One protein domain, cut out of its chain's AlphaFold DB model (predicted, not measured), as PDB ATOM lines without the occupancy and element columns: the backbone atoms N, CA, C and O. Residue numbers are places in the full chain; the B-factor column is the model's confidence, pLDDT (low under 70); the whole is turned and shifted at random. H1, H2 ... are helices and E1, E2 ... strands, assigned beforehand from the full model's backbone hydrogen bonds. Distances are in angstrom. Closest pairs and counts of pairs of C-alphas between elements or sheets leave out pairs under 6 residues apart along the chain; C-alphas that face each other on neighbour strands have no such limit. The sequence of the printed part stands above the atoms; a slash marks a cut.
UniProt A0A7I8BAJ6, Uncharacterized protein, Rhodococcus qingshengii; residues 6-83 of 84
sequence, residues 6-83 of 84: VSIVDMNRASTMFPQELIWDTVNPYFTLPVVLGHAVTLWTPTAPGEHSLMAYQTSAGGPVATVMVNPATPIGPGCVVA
ATOM      1  N   VAL A   6      53.785  31.082 -20.419       88.69
ATOM      2  CA  VAL A   6      53.025  31.021 -19.161       88.69
ATOM      3  C   VAL A   6      53.440  29.804 -18.337       88.69
ATOM      4  O   VAL A   6      53.845  28.784 -18.887       88.69
ATOM      5  N   SER A   7      53.355  29.892 -17.016       88.06
ATOM      6  CA  SER A   7      53.505  28.741 -16.122       88.06
ATOM      7  C   SER A   7      52.127  28.300 -15.639       88.06
ATOM      8  O   SER A   7      51.329  29.146 -15.252       88.06
ATOM      9  N   ILE A   8      51.811  27.005 -15.676       89.75
ATOM     10  CA  ILE A   8      50.552  26.494 -15.116       89.75
ATOM     11  C   ILE A   8      50.876  25.734 -13.838       89.75
ATOM     12  O   ILE A   8      51.729  24.852 -13.859       89.75
ATOM     13  N   VAL A   9      50.211  26.072 -12.735       90.25
ATOM     14  CA  VAL A   9      50.445  25.453 -11.423       90.25
ATOM     15  C   VAL A   9      49.134  25.070 -10.751       90.25
ATOM     16  O   VAL A   9      48.122  25.749 -10.916       90.25
ATOM     17  N   ASP A  10      49.160  23.999  -9.965       91.81
ATOM     18  CA  ASP A  10      48.091  23.662  -9.026       91.81
ATOM     19  C   ASP A  10      48.405  24.280  -7.665       91.81
ATOM     20  O   ASP A  10      49.367  23.899  -6.989       91.81
ATOM     21  N   MET A  11      47.584  25.241  -7.249       91.62
ATOM     22  CA  MET A  11      47.775  25.944  -5.983       91.62
ATOM     23  C   MET A  11      47.570  25.030  -4.770       91.62
ATOM     24  O   MET A  11      48.137  25.298  -3.709       91.62
ATOM     25  N   ASN A  12      46.829  23.930  -4.921       91.62
ATOM     26  CA  ASN A  12      46.606  22.961  -3.854       91.62
ATOM     27  C   ASN A  12      47.813  22.042  -3.626       91.62
ATOM     28  O   ASN A  12      47.863  21.363  -2.600       91.62
ATOM     29  N   ARG A  13      48.783  22.007  -4.558       89.12
ATOM     30  CA  ARG A  13      49.941  21.093  -4.531       89.12
ATOM     31  C   ARG A  13      49.541  19.623  -4.358       89.12
ATOM     32  O   ARG A  13      50.239  18.852  -3.703       89.12
ATOM     33  N   ALA A  14      48.403  19.247  -4.934       90.94
ATOM     34  CA  ALA A  14      47.834  17.908  -4.842       90.94
ATOM     35  C   ALA A  14      47.666  17.309  -6.245       90.94
ATOM     36  O   ALA A  14      46.659  16.689  -6.579       90.94
ATOM     37  N   SER A  15      48.664  17.522  -7.094       90.56
ATOM     38  CA  SER A  15      48.719  16.980  -8.443       90.56
ATOM     39  C   SER A  15      50.159  16.777  -8.887       90.56
ATOM     40  O   SER A  15      51.087  17.236  -8.227       90.56
ATOM     41  N   THR A  16      50.324  16.060  -9.994       91.12
ATOM     42  CA  THR A  16      51.556  16.069 -10.776       91.12
ATOM     43  C   THR A  16      51.291  16.659 -12.155       91.12
ATOM     44  O   THR A  16      50.236  16.431 -12.760       91.12
ATOM     45  N   MET A  17      52.264  17.415 -12.652       90.25
ATOM     46  CA  MET A  17      52.238  18.084 -13.947       90.25
ATOM     47  C   MET A  17      53.383  17.621 -14.853       90.25
ATOM     48  O   MET A  17      54.150  18.422 -15.387       90.25
ATOM     49  N   PHE A  18      53.538  16.309 -15.026       87.88
ATOM     50  CA  PHE A  18      54.513  15.753 -15.968       87.88
ATOM     51  C   PHE A  18      54.133  16.078 -17.429       87.88
ATOM     52  O   PHE A  18      52.990  15.842 -17.808       87.88
ATOM     53  N   PRO A  19      55.060  16.538 -18.296       88.31
ATOM     54  CA  PRO A  19      56.507  16.646 -18.078       88.31
ATOM     55  C   PRO A  19      56.984  18.012 -17.565       88.31
ATOM     56  O   PRO A  19      58.177  18.164 -17.321       88.31
ATOM     57  N   GLN A  20      56.105  19.006 -17.409       89.31
ATOM     58  CA  GLN A  20      56.482  20.358 -16.981       89.31
ATOM     59  C   GLN A  20      57.231  20.353 -15.640       89.31
ATOM     60  O   GLN A  20      58.301  20.950 -15.552       89.31
ATOM     61  N   GLU A  21      56.713  19.642 -14.633       87.44
ATOM     62  CA  GLU A  21      57.374  19.482 -13.328       87.44
ATOM     63  C   GLU A  21      58.757  18.843 -13.455       87.44
ATOM     64  O   GLU A  21      59.716  19.343 -12.880       87.44
ATOM     65  N   LEU A  22      58.895  17.798 -14.280       90.06
ATOM     66  CA  LEU A  22      60.198  17.175 -14.505       90.06
ATOM     67  C   LEU A  22      61.196  18.188 -15.085       90.06
ATOM     68  O   LEU A  22      62.347  18.234 -14.654       90.06
ATOM     69  N   ILE A  23      60.774  18.993 -16.062       90.31
ATOM     70  CA  ILE A  23      61.636  20.007 -16.679       90.31
ATOM     71  C   ILE A  23      62.017  21.075 -15.648       90.31
ATOM     72  O   ILE A  23      63.191  21.447 -15.592       90.31
ATOM     73  N   TRP A  24      61.071  21.526 -14.822       86.69
ATOM     74  CA  TRP A  24      61.347  22.452 -13.722       86.69
ATOM     75  C   TRP A  24      62.380  21.913 -12.741       86.69
ATOM     76  O   TRP A  24      63.360  22.605 -12.460       86.69
ATOM     77  N   ASP A  25      62.186  20.683 -12.276       87.94
ATOM     78  CA  ASP A  25      63.000  20.093 -11.216       87.94
ATOM     79  C   ASP A  25      64.395  19.673 -11.696       87.94
ATOM     80  O   ASP A  25      65.345  19.681 -10.912       87.94
ATOM     81  N   THR A  26      64.542  19.288 -12.971       91.94
ATOM     82  CA  THR A  26      65.772  18.627 -13.455       91.94
ATOM     83  C   THR A  26      66.535  19.370 -14.544       91.94
ATOM     84  O   THR A  26      67.733  19.131 -14.700       91.94
ATOM     85  N   VAL A  27      65.888  20.261 -15.301       93.19
ATOM     86  CA  VAL A  27      66.502  20.898 -16.481       93.19
ATOM     87  C   VAL A  27      66.600  22.410 -16.322       93.19
ATOM     88  O   VAL A  27      67.671  22.979 -16.534       93.19
ATOM     89  N   ASN A  28      65.494  23.080 -15.990       87.75
ATOM     90  CA  ASN A  28      65.432  24.534 -15.901       87.75
ATOM     91  C   ASN A  28      64.347  24.995 -14.903       87.75
ATOM     92  O   ASN A  28      63.163  24.951 -15.248       87.75
ATOM     93  N   PRO A  29      64.722  25.558 -13.738       84.38
ATOM     94  CA  PRO A  29      63.767  26.018 -12.725       84.38
ATOM     95  C   PRO A  29      62.940  27.239 -13.164       84.38
ATOM     96  O   PRO A  29      61.961  27.589 -12.512       84.38
ATOM     97  N   TYR A  30      63.303  27.882 -14.276       82.81
ATOM     98  CA  TYR A  30      62.566  28.990 -14.890       82.81
ATOM     99  C   TYR A  30      61.851  28.575 -16.181       82.81
ATOM    100  O   TYR A  30      61.518  29.424 -17.012       82.81
ATOM    101  N   PHE A  31      61.646  27.272 -16.397       85.81
ATOM    102  CA  PHE A  31      60.888  26.799 -17.548       85.81
ATOM    103  C   PHE A  31      59.478  27.411 -17.557       85.81
ATOM    104  O   PHE A  31      58.866  27.674 -16.527       85.81
ATOM    105  N   THR A  32      58.966  27.704 -18.740       88.25
ATOM    106  CA  THR A  32      57.606  28.211 -18.930       88.25
ATOM    107  C   THR A  32      57.062  27.569 -20.191       88.25
ATOM    108  O   THR A  32      57.815  27.298 -21.130       88.25
ATOM    109  N   LEU A  33      55.764  27.284 -20.210       89.25
ATOM    110  CA  LEU A  33      55.117  26.714 -21.378       89.25
ATOM    111  C   LEU A  33      55.044  27.774 -22.476       89.25
ATOM    112  O   LEU A  33      54.600  28.896 -22.205       89.25
ATOM    113  N   PRO A  34      55.444  27.441 -23.712       89.00
ATOM    114  CA  PRO A  34      55.246  28.338 -24.835       89.00
ATOM    115  C   PRO A  34      53.749  28.486 -25.118       89.00
ATOM    116  O   PRO A  34      52.998  27.507 -25.109       89.00
ATOM    117  N   VAL A  35      53.322  29.709 -25.415       88.38
ATOM    118  CA  VAL A  35      51.968  29.995 -25.886       88.38
ATOM    119  C   VAL A  35      51.968  29.897 -27.407       88.38
ATOM    120  O   VAL A  35      52.495  30.760 -28.112       88.38
ATOM    121  N   VAL A  36      51.367  28.837 -27.935       88.56
ATOM    122  CA  VAL A  36      51.248  28.602 -29.377       88.56
ATOM    123  C   VAL A  36      49.818  28.913 -29.789       88.56
ATOM    124  O   VAL A  36      48.872  28.346 -29.252       88.56
ATOM    125  N   LEU A  37      49.648  29.849 -30.729       89.81
ATOM    126  CA  LEU A  37      48.328  30.302 -31.199       89.81
ATOM    127  C   LEU A  37      47.395  30.785 -30.067       89.81
ATOM    128  O   LEU A  37      46.184  30.636 -30.159       89.81
ATOM    129  N   GLY A  38      47.953  31.365 -28.998       84.56
ATOM    130  CA  GLY A  38      47.171  31.839 -27.847       84.56
ATOM    131  C   GLY A  38      46.815  30.750 -26.828       84.56
ATOM    132  O   GLY A  38      46.076  31.022 -25.887       84.56
ATOM    133  N   HIS A  39      47.354  29.537 -26.981       87.00
ATOM    134  CA  HIS A  39      47.115  28.421 -26.074       87.00
ATOM    135  C   HIS A  39      48.418  27.911 -25.462       87.00
ATOM    136  O   HIS A  39      49.414  27.708 -26.154       87.00
ATOM    137  N   ALA A  40      48.381  27.649 -24.160       88.19
ATOM    138  CA  ALA A  40      49.371  26.841 -23.466       88.19
ATOM    139  C   ALA A  40      48.664  25.637 -22.856       88.19
ATOM    140  O   ALA A  40      47.520  25.739 -22.409       88.19
ATOM    141  N   VAL A  41      49.341  24.495 -22.861       88.94
ATOM    142  CA  VAL A  41      48.767  23.231 -22.409       88.94
ATOM    143  C   VAL A  41      49.754  22.564 -21.470       88.94
ATOM    144  O   VAL A  41      50.938  22.457 -21.781       88.94
ATOM    145  N   THR A  42      49.241  22.097 -20.338       90.12
ATOM    146  CA  THR A  42      49.946  21.189 -19.439       90.12
ATOM    147  C   THR A  42      49.116  19.927 -19.267       90.12
ATOM    148  O   THR A  42      47.887  19.969 -19.367       90.12
ATOM    149  N   LEU A  43      49.780  18.806 -19.004       92.06
ATOM    150  CA  LEU A  43      49.104  17.610 -18.527       92.06
ATOM    151  C   LEU A  43      49.040  17.705 -17.004       92.06
ATOM    152  O   LEU A  43      50.069  17.841 -16.353       92.06
ATOM    153  N   TRP A  44      47.836  17.647 -16.447       92.12
ATOM    154  CA  TRP A  44      47.588  17.760 -15.012       92.12
ATOM    155  C   TRP A  44      46.917  16.485 -14.511       92.12
ATOM    156  O   TRP A  44      45.876  16.083 -15.029       92.12
ATOM    157  N   THR A  45      47.530  15.842 -13.517       91.12
ATOM    158  CA  THR A  45      47.015  14.620 -12.892       91.12
ATOM    159  C   THR A  45      46.815  14.865 -11.395       91.12
ATOM    160  O   THR A  45      47.806  14.889 -10.661       91.12
ATOM    161  N   PRO A  46      45.577  15.069 -10.911       90.44
ATOM    162  CA  PRO A  46      45.310  15.230  -9.484       90.44
ATOM    163  C   PRO A  46      45.609  13.941  -8.712       90.44
ATOM    164  O   PRO A  46      45.372  12.835  -9.200       90.44
ATOM    165  N   THR A  47      46.122  14.083  -7.491       89.06
ATOM    166  CA  THR A  47      46.487  12.969  -6.598       89.06
ATOM    167  C   THR A  47      45.561  12.837  -5.390       89.06
ATOM    168  O   THR A  47      45.642  11.847  -4.663       89.06
ATOM    169  N   ALA A  48      44.651  13.791  -5.191       86.88
ATOM    170  CA  ALA A  48      43.614  13.754  -4.169       86.88
ATOM    171  C   ALA A  48      42.275  14.240  -4.749       86.88
ATOM    172  O   ALA A  48      42.273  15.005  -5.712       86.88
ATOM    173  N   PRO A  49      41.131  13.799  -4.198       88.19
ATOM    174  CA  PRO A  49      39.846  14.408  -4.506       88.19
ATOM    175  C   PRO A  49      39.677  15.735  -3.764       88.19
ATOM    176  O   PRO A  49      40.278  15.949  -2.708       88.19
ATOM    177  N   GLY A  50      38.807  16.598  -4.279       89.19
ATOM    178  CA  GLY A  50      38.602  17.933  -3.723       89.19
ATOM    179  C   GLY A  50      38.552  19.017  -4.792       89.19
ATOM    180  O   GLY A  50      38.670  18.753  -5.987       89.19
ATOM    181  N   GLU A  51      38.344  20.251  -4.353       93.25
ATOM    182  CA  GLU A  51      38.488  21.414  -5.222       93.25
ATOM    183  C   GLU A  51      39.978  21.702  -5.441       93.25
ATOM    184  O   GLU A  51      40.721  21.896  -4.477       93.25
ATOM    185  N   HIS A  52      40.403  21.752  -6.703       93.75
ATOM    186  CA  HIS A  52      41.738  22.181  -7.114       93.75
ATOM    187  C   HIS A  52      41.664  23.529  -7.811       93.75
ATOM    188  O   HIS A  52      40.823  23.739  -8.685       93.75
ATOM    189  N   SER A  53      42.576  24.426  -7.464       94.38
ATOM    190  CA  SER A  53      42.693  25.733  -8.095       94.38
ATOM    191  C   SER A  53      43.928  25.771  -8.991       94.38
ATOM    192  O   SER A  53      45.062  25.827  -8.516       94.38
ATOM    193  N   LEU A  54      43.698  25.754 -10.300       93.19
ATOM    194  CA  LEU A  54      44.733  25.820 -11.325       93.19
ATOM    195  C   LEU A  54      44.965  27.268 -11.731       93.19
ATOM    196  O   LEU A  54      44.026  27.971 -12.098       93.19
ATOM    197  N   MET A  55      46.213  27.714 -11.700       91.25
ATOM    198  CA  MET A  55      46.589  29.085 -12.018       91.25
ATOM    199  C   MET A  55      47.508  29.121 -13.233       91.25
ATOM    200  O   MET A  55      48.536  28.447 -13.258       91.25
ATOM    201  N   ALA A  56      47.166  29.958 -14.209       89.19
ATOM    202  CA  ALA A  56      48.056  30.309 -15.306       89.19
ATOM    203  C   ALA A  56      48.859  31.557 -14.911       89.19
ATOM    204  O   ALA A  56      48.395  32.688 -15.025       89.19
ATOM    205  N   TYR A  57      50.059  31.351 -14.389       84.00
ATOM    206  CA  TYR A  57      50.966  32.385 -13.917       84.00
ATOM    207  C   TYR A  57      51.704  33.055 -15.088       84.00
ATOM    208  O   TYR A  57      52.594  32.460 -15.702       84.00
ATOM    209  N   GLN A  58      51.313  34.295 -15.401       74.00
ATOM    210  CA  GLN A  58      51.830  35.083 -16.532       74.00
ATOM    211  C   GLN A  58      52.798  36.196 -16.101       74.00
ATOM    212  O   GLN A  58      53.794  36.453 -16.774       74.00
ATOM    213  N   THR A  59      52.530  36.857 -14.971       63.31
ATOM    214  CA  THR A  59      53.350  37.964 -14.450       63.31
ATOM    215  C   THR A  59      53.582  37.812 -12.948       63.31
ATOM    216  O   THR A  59      52.947  36.986 -12.296       63.31
ATOM    217  N   SER A  60      54.443  38.651 -12.361       60.62
ATOM    218  CA  SER A  60      54.644  38.703 -10.903       60.62
ATOM    219  C   SER A  60      53.362  38.994 -10.105       60.62
ATOM    220  O   SER A  60      53.322  38.706  -8.911       60.62
ATOM    221  N   ALA A  61      52.312  39.516 -10.751       65.56
ATOM    222  CA  ALA A  61      50.990  39.742 -10.164       65.56
ATOM    223  C   ALA A  61      50.068  38.508 -10.218       65.56
ATOM    224  O   ALA A  61      48.957  38.546  -9.693       65.56
ATOM    225  N   GLY A  62      50.516  37.419 -10.848       73.00
ATOM    226  CA  GLY A  62      49.722  36.226 -11.078       73.00
ATOM    227  C   GLY A  62      49.094  36.173 -12.471       73.00
ATOM    228  O   GLY A  62      49.658  36.669 -13.447       73.00
ATOM    229  N   GLY A  63      47.941  35.518 -12.565       83.81
ATOM    230  CA  GLY A  63      47.155  35.356 -13.781       83.81
ATOM    231  C   GLY A  63      45.855  34.600 -13.489       83.81
ATOM    232  O   GLY A  63      45.507  34.437 -12.314       83.81
ATOM    233  N   PRO A  64      45.094  34.197 -14.519       87.69
ATOM    234  CA  PRO A  64      43.763  33.640 -14.324       87.69
ATOM    235  C   PRO A  64      43.809  32.321 -13.550       87.69
ATOM    236  O   PRO A  64      44.698  31.489 -13.750       87.69
ATOM    237  N   VAL A  65      42.820  32.145 -12.675       91.62
ATOM    238  CA  VAL A  65      42.629  30.943 -11.863       91.62
ATOM    239  C   VAL A  65      41.351  30.246 -12.312       91.62
ATOM    240  O   VAL A  65      40.307  30.886 -12.446       91.62
ATOM    241  N   ALA A  66      41.434  28.939 -12.524       91.88
ATOM    242  CA  ALA A  66      40.304  28.065 -12.782       91.88
ATOM    243  C   ALA A  66      40.181  27.051 -11.643       91.88
ATOM    244  O   ALA A  66      41.164  26.415 -11.264       91.88
ATOM    245  N   THR A  67      38.974  26.884 -11.110       94.31
ATOM    246  CA  THR A  67      38.682  25.849 -10.121       94.31
ATOM    247  C   THR A  67      38.127  24.607 -10.808       94.31
ATOM    248  O   THR A  67      37.278  24.690 -11.698       94.31
ATOM    249  N   VAL A  68      38.630  23.442 -10.411       91.19
ATOM    250  CA  VAL A  68      38.208  22.137 -10.918       91.19
ATOM    251  C   VAL A  68      37.854  21.256  -9.730       91.19
ATOM    252  O   VAL A  68      38.676  21.026  -8.846       91.19
ATOM    253  N   MET A  69      36.623  20.749  -9.714       92.50
ATOM    254  CA  MET A  69      36.172  19.789  -8.711       92.50
ATOM    255  C   MET A  69      36.585  18.377  -9.134       92.50
ATOM    256  O   MET A  69      36.111  17.868 -10.150       92.50
ATOM    257  N   VAL A  70      37.472  17.746  -8.365       88.62
ATOM    258  CA  VAL A  70      37.904  16.360  -8.579       88.62
ATOM    259  C   VAL A  70      37.070  15.436  -7.702       88.62
ATOM    260  O   VAL A  70      37.161  15.466  -6.472       88.62
ATOM    261  N   ASN A  71      36.266  14.595  -8.345       85.56
ATOM    262  CA  ASN A  71      35.472  13.594  -7.647       85.56
ATOM    263  C   ASN A  71      36.369  12.513  -7.013       85.56
ATOM    264  O   ASN A  71      37.422  12.178  -7.565       85.56
ATOM    265  N   PRO A  72      35.947  11.917  -5.880       80.06
ATOM    266  CA  PRO A  72      36.594  10.741  -5.310       80.06
ATOM    267  C   PRO A  72      36.768   9.649  -6.358       80.06
ATOM    268  O   PRO A  72      35.808   9.248  -7.009       80.06
ATOM    269  N   ALA A  73      37.992   9.148  -6.497       71.62
ATOM    270  CA  ALA A  73      38.278   8.028  -7.371       71.62
ATOM    271  C   ALA A  73      38.812   6.847  -6.558       71.62
ATOM    272  O   ALA A  73      39.703   7.005  -5.724       71.62
ATOM    273  N   THR A  74      38.262   5.657  -6.793       71.31
ATOM    274  CA  THR A  74      38.744   4.413  -6.184       71.31
ATOM    275  C   THR A  74      39.870   3.852  -7.054       71.31
ATOM    276  O   THR A  74      39.612   3.522  -8.216       71.31
ATOM    277  N   PRO A  75      41.114   3.743  -6.556       66.69
ATOM    278  CA  PRO A  75      42.209   3.171  -7.331       66.69
ATOM    279  C   PRO A  75      41.971   1.674  -7.584       66.69
ATOM    280  O   PRO A  75      41.677   0.916  -6.662       66.69
ATOM    281  N   ILE A  76      42.118   1.248  -8.839       76.81
ATOM    282  CA  ILE A  76      41.985  -0.144  -9.298       76.81
ATOM    283  C   ILE A  76      43.250  -0.570 -10.064       76.81
ATOM    284  O   ILE A  76      43.215  -0.932 -11.238       76.81
ATOM    285  N   GLY A  77      44.407  -0.485  -9.405       70.19
ATOM    286  CA  GLY A  77      45.709  -0.724 -10.035       70.19
ATOM    287  C   GLY A  77      46.242   0.540 -10.730       70.19
ATOM    288  O   GLY A  77      46.294   1.577 -10.075       70.19
ATOM    289  N   PRO A  78      46.656   0.496 -12.016       72.25
ATOM    290  CA  PRO A  78      47.190   1.670 -12.723       72.25
ATOM    291  C   PRO A  78      46.110   2.673 -13.168       72.25
ATOM    292  O   PRO A  78      46.442   3.714 -13.725       72.25
ATOM    293  N   GLY A  79      44.829   2.353 -12.964       64.88
ATOM    294  CA  GLY A  79      43.696   3.230 -13.252       64.88
ATOM    295  C   GLY A  79      42.885   3.544 -11.999       64.88
ATOM    296  O   GLY A  79      43.068   2.941 -10.940       64.88
ATOM    297  N   CYS A  80      41.949   4.476 -12.125       65.19
ATOM    298  CA  CYS A  80      41.063   4.888 -11.044       65.19
ATOM    299  C   CYS A  80      39.610   4.967 -11.540       65.19
ATOM    300  O   CYS A  80      39.341   5.444 -12.642       65.19
ATOM    301  N   VAL A  81      38.667   4.458 -10.739       72.06
ATOM    302  CA  VAL A  81      37.222   4.574 -10.996       72.06
ATOM    303  C   VAL A  81      36.730   5.840 -10.323       72.06
ATOM    304  O   VAL A  81      36.697   5.902  -9.097       72.06
ATOM    305  N   VAL A  82      36.351   6.835 -11.114       65.06
ATOM    306  CA  VAL A  82      35.805   8.099 -10.613       65.06
ATOM    307  C   VAL A  82      34.353   7.875 -10.192       65.06
ATOM    308  O   VAL A  82      33.549   7.384 -10.986       65.06
ATOM    309  N   ALA A  83      34.025   8.185  -8.938       65.06
ATOM    310  CA  ALA A  83      32.644   8.180  -8.472       65.06
ATOM    311  C   ALA A  83      31.850   9.297  -9.191       65.06
ATOM    312  O   ALA A  83      32.407  10.382  -9.400       65.06
TER     313      ALA A  83
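AT A GLANCE: This is residues 6 to 83 of the 84 residues of an uncharacterized protein of Rhodococcus qingshengii (UniProt A0A7I8BAJ6). A three-strand sheet, E1-E2-E3, is grazed by the short helix H1, and a tiny hairpin, E4 and E5, lies off beyond the end of E3. The 78 printed residues have one named helix and five named strands, in the order E1 H1 E2 E3 E4 E5, mixed in class, under half in named elements. Both sheets are antiparallel. The whole is only just compact, close to loose: radius of gyration of the C-alphas 13.8 A, spans 37 by 26 by 23 A.

HOW THE PARTS SIT: E1, residues 6 to 10, is antiparallel to E2, residues 50 to 57; N 9 and O 55 are 3.0 A apart. H1, residues 20 to 26, only grazes the sheet with residues 20 to 21; its O i to N i+4 pairs are within hydrogen-bond range. E2 and E3, residues 65 to 70, form a hairpin; N 52 to O 68 is 2.8 A. E3 runs on at 60 degrees into E4, residues 73 to 75, in a hairpin with E5, residues 80 to 82; N 74 to O 81 is 2.8 A.

IN THESE COORDINATES: E1 begins at (53.025, 31.021, -19.161). E2 is 21.6 A long.

THE WHOLE: The printed part has no cut. H1 to E2 is a long link. Confidence is under 70 at, among them, residues 59 to 61.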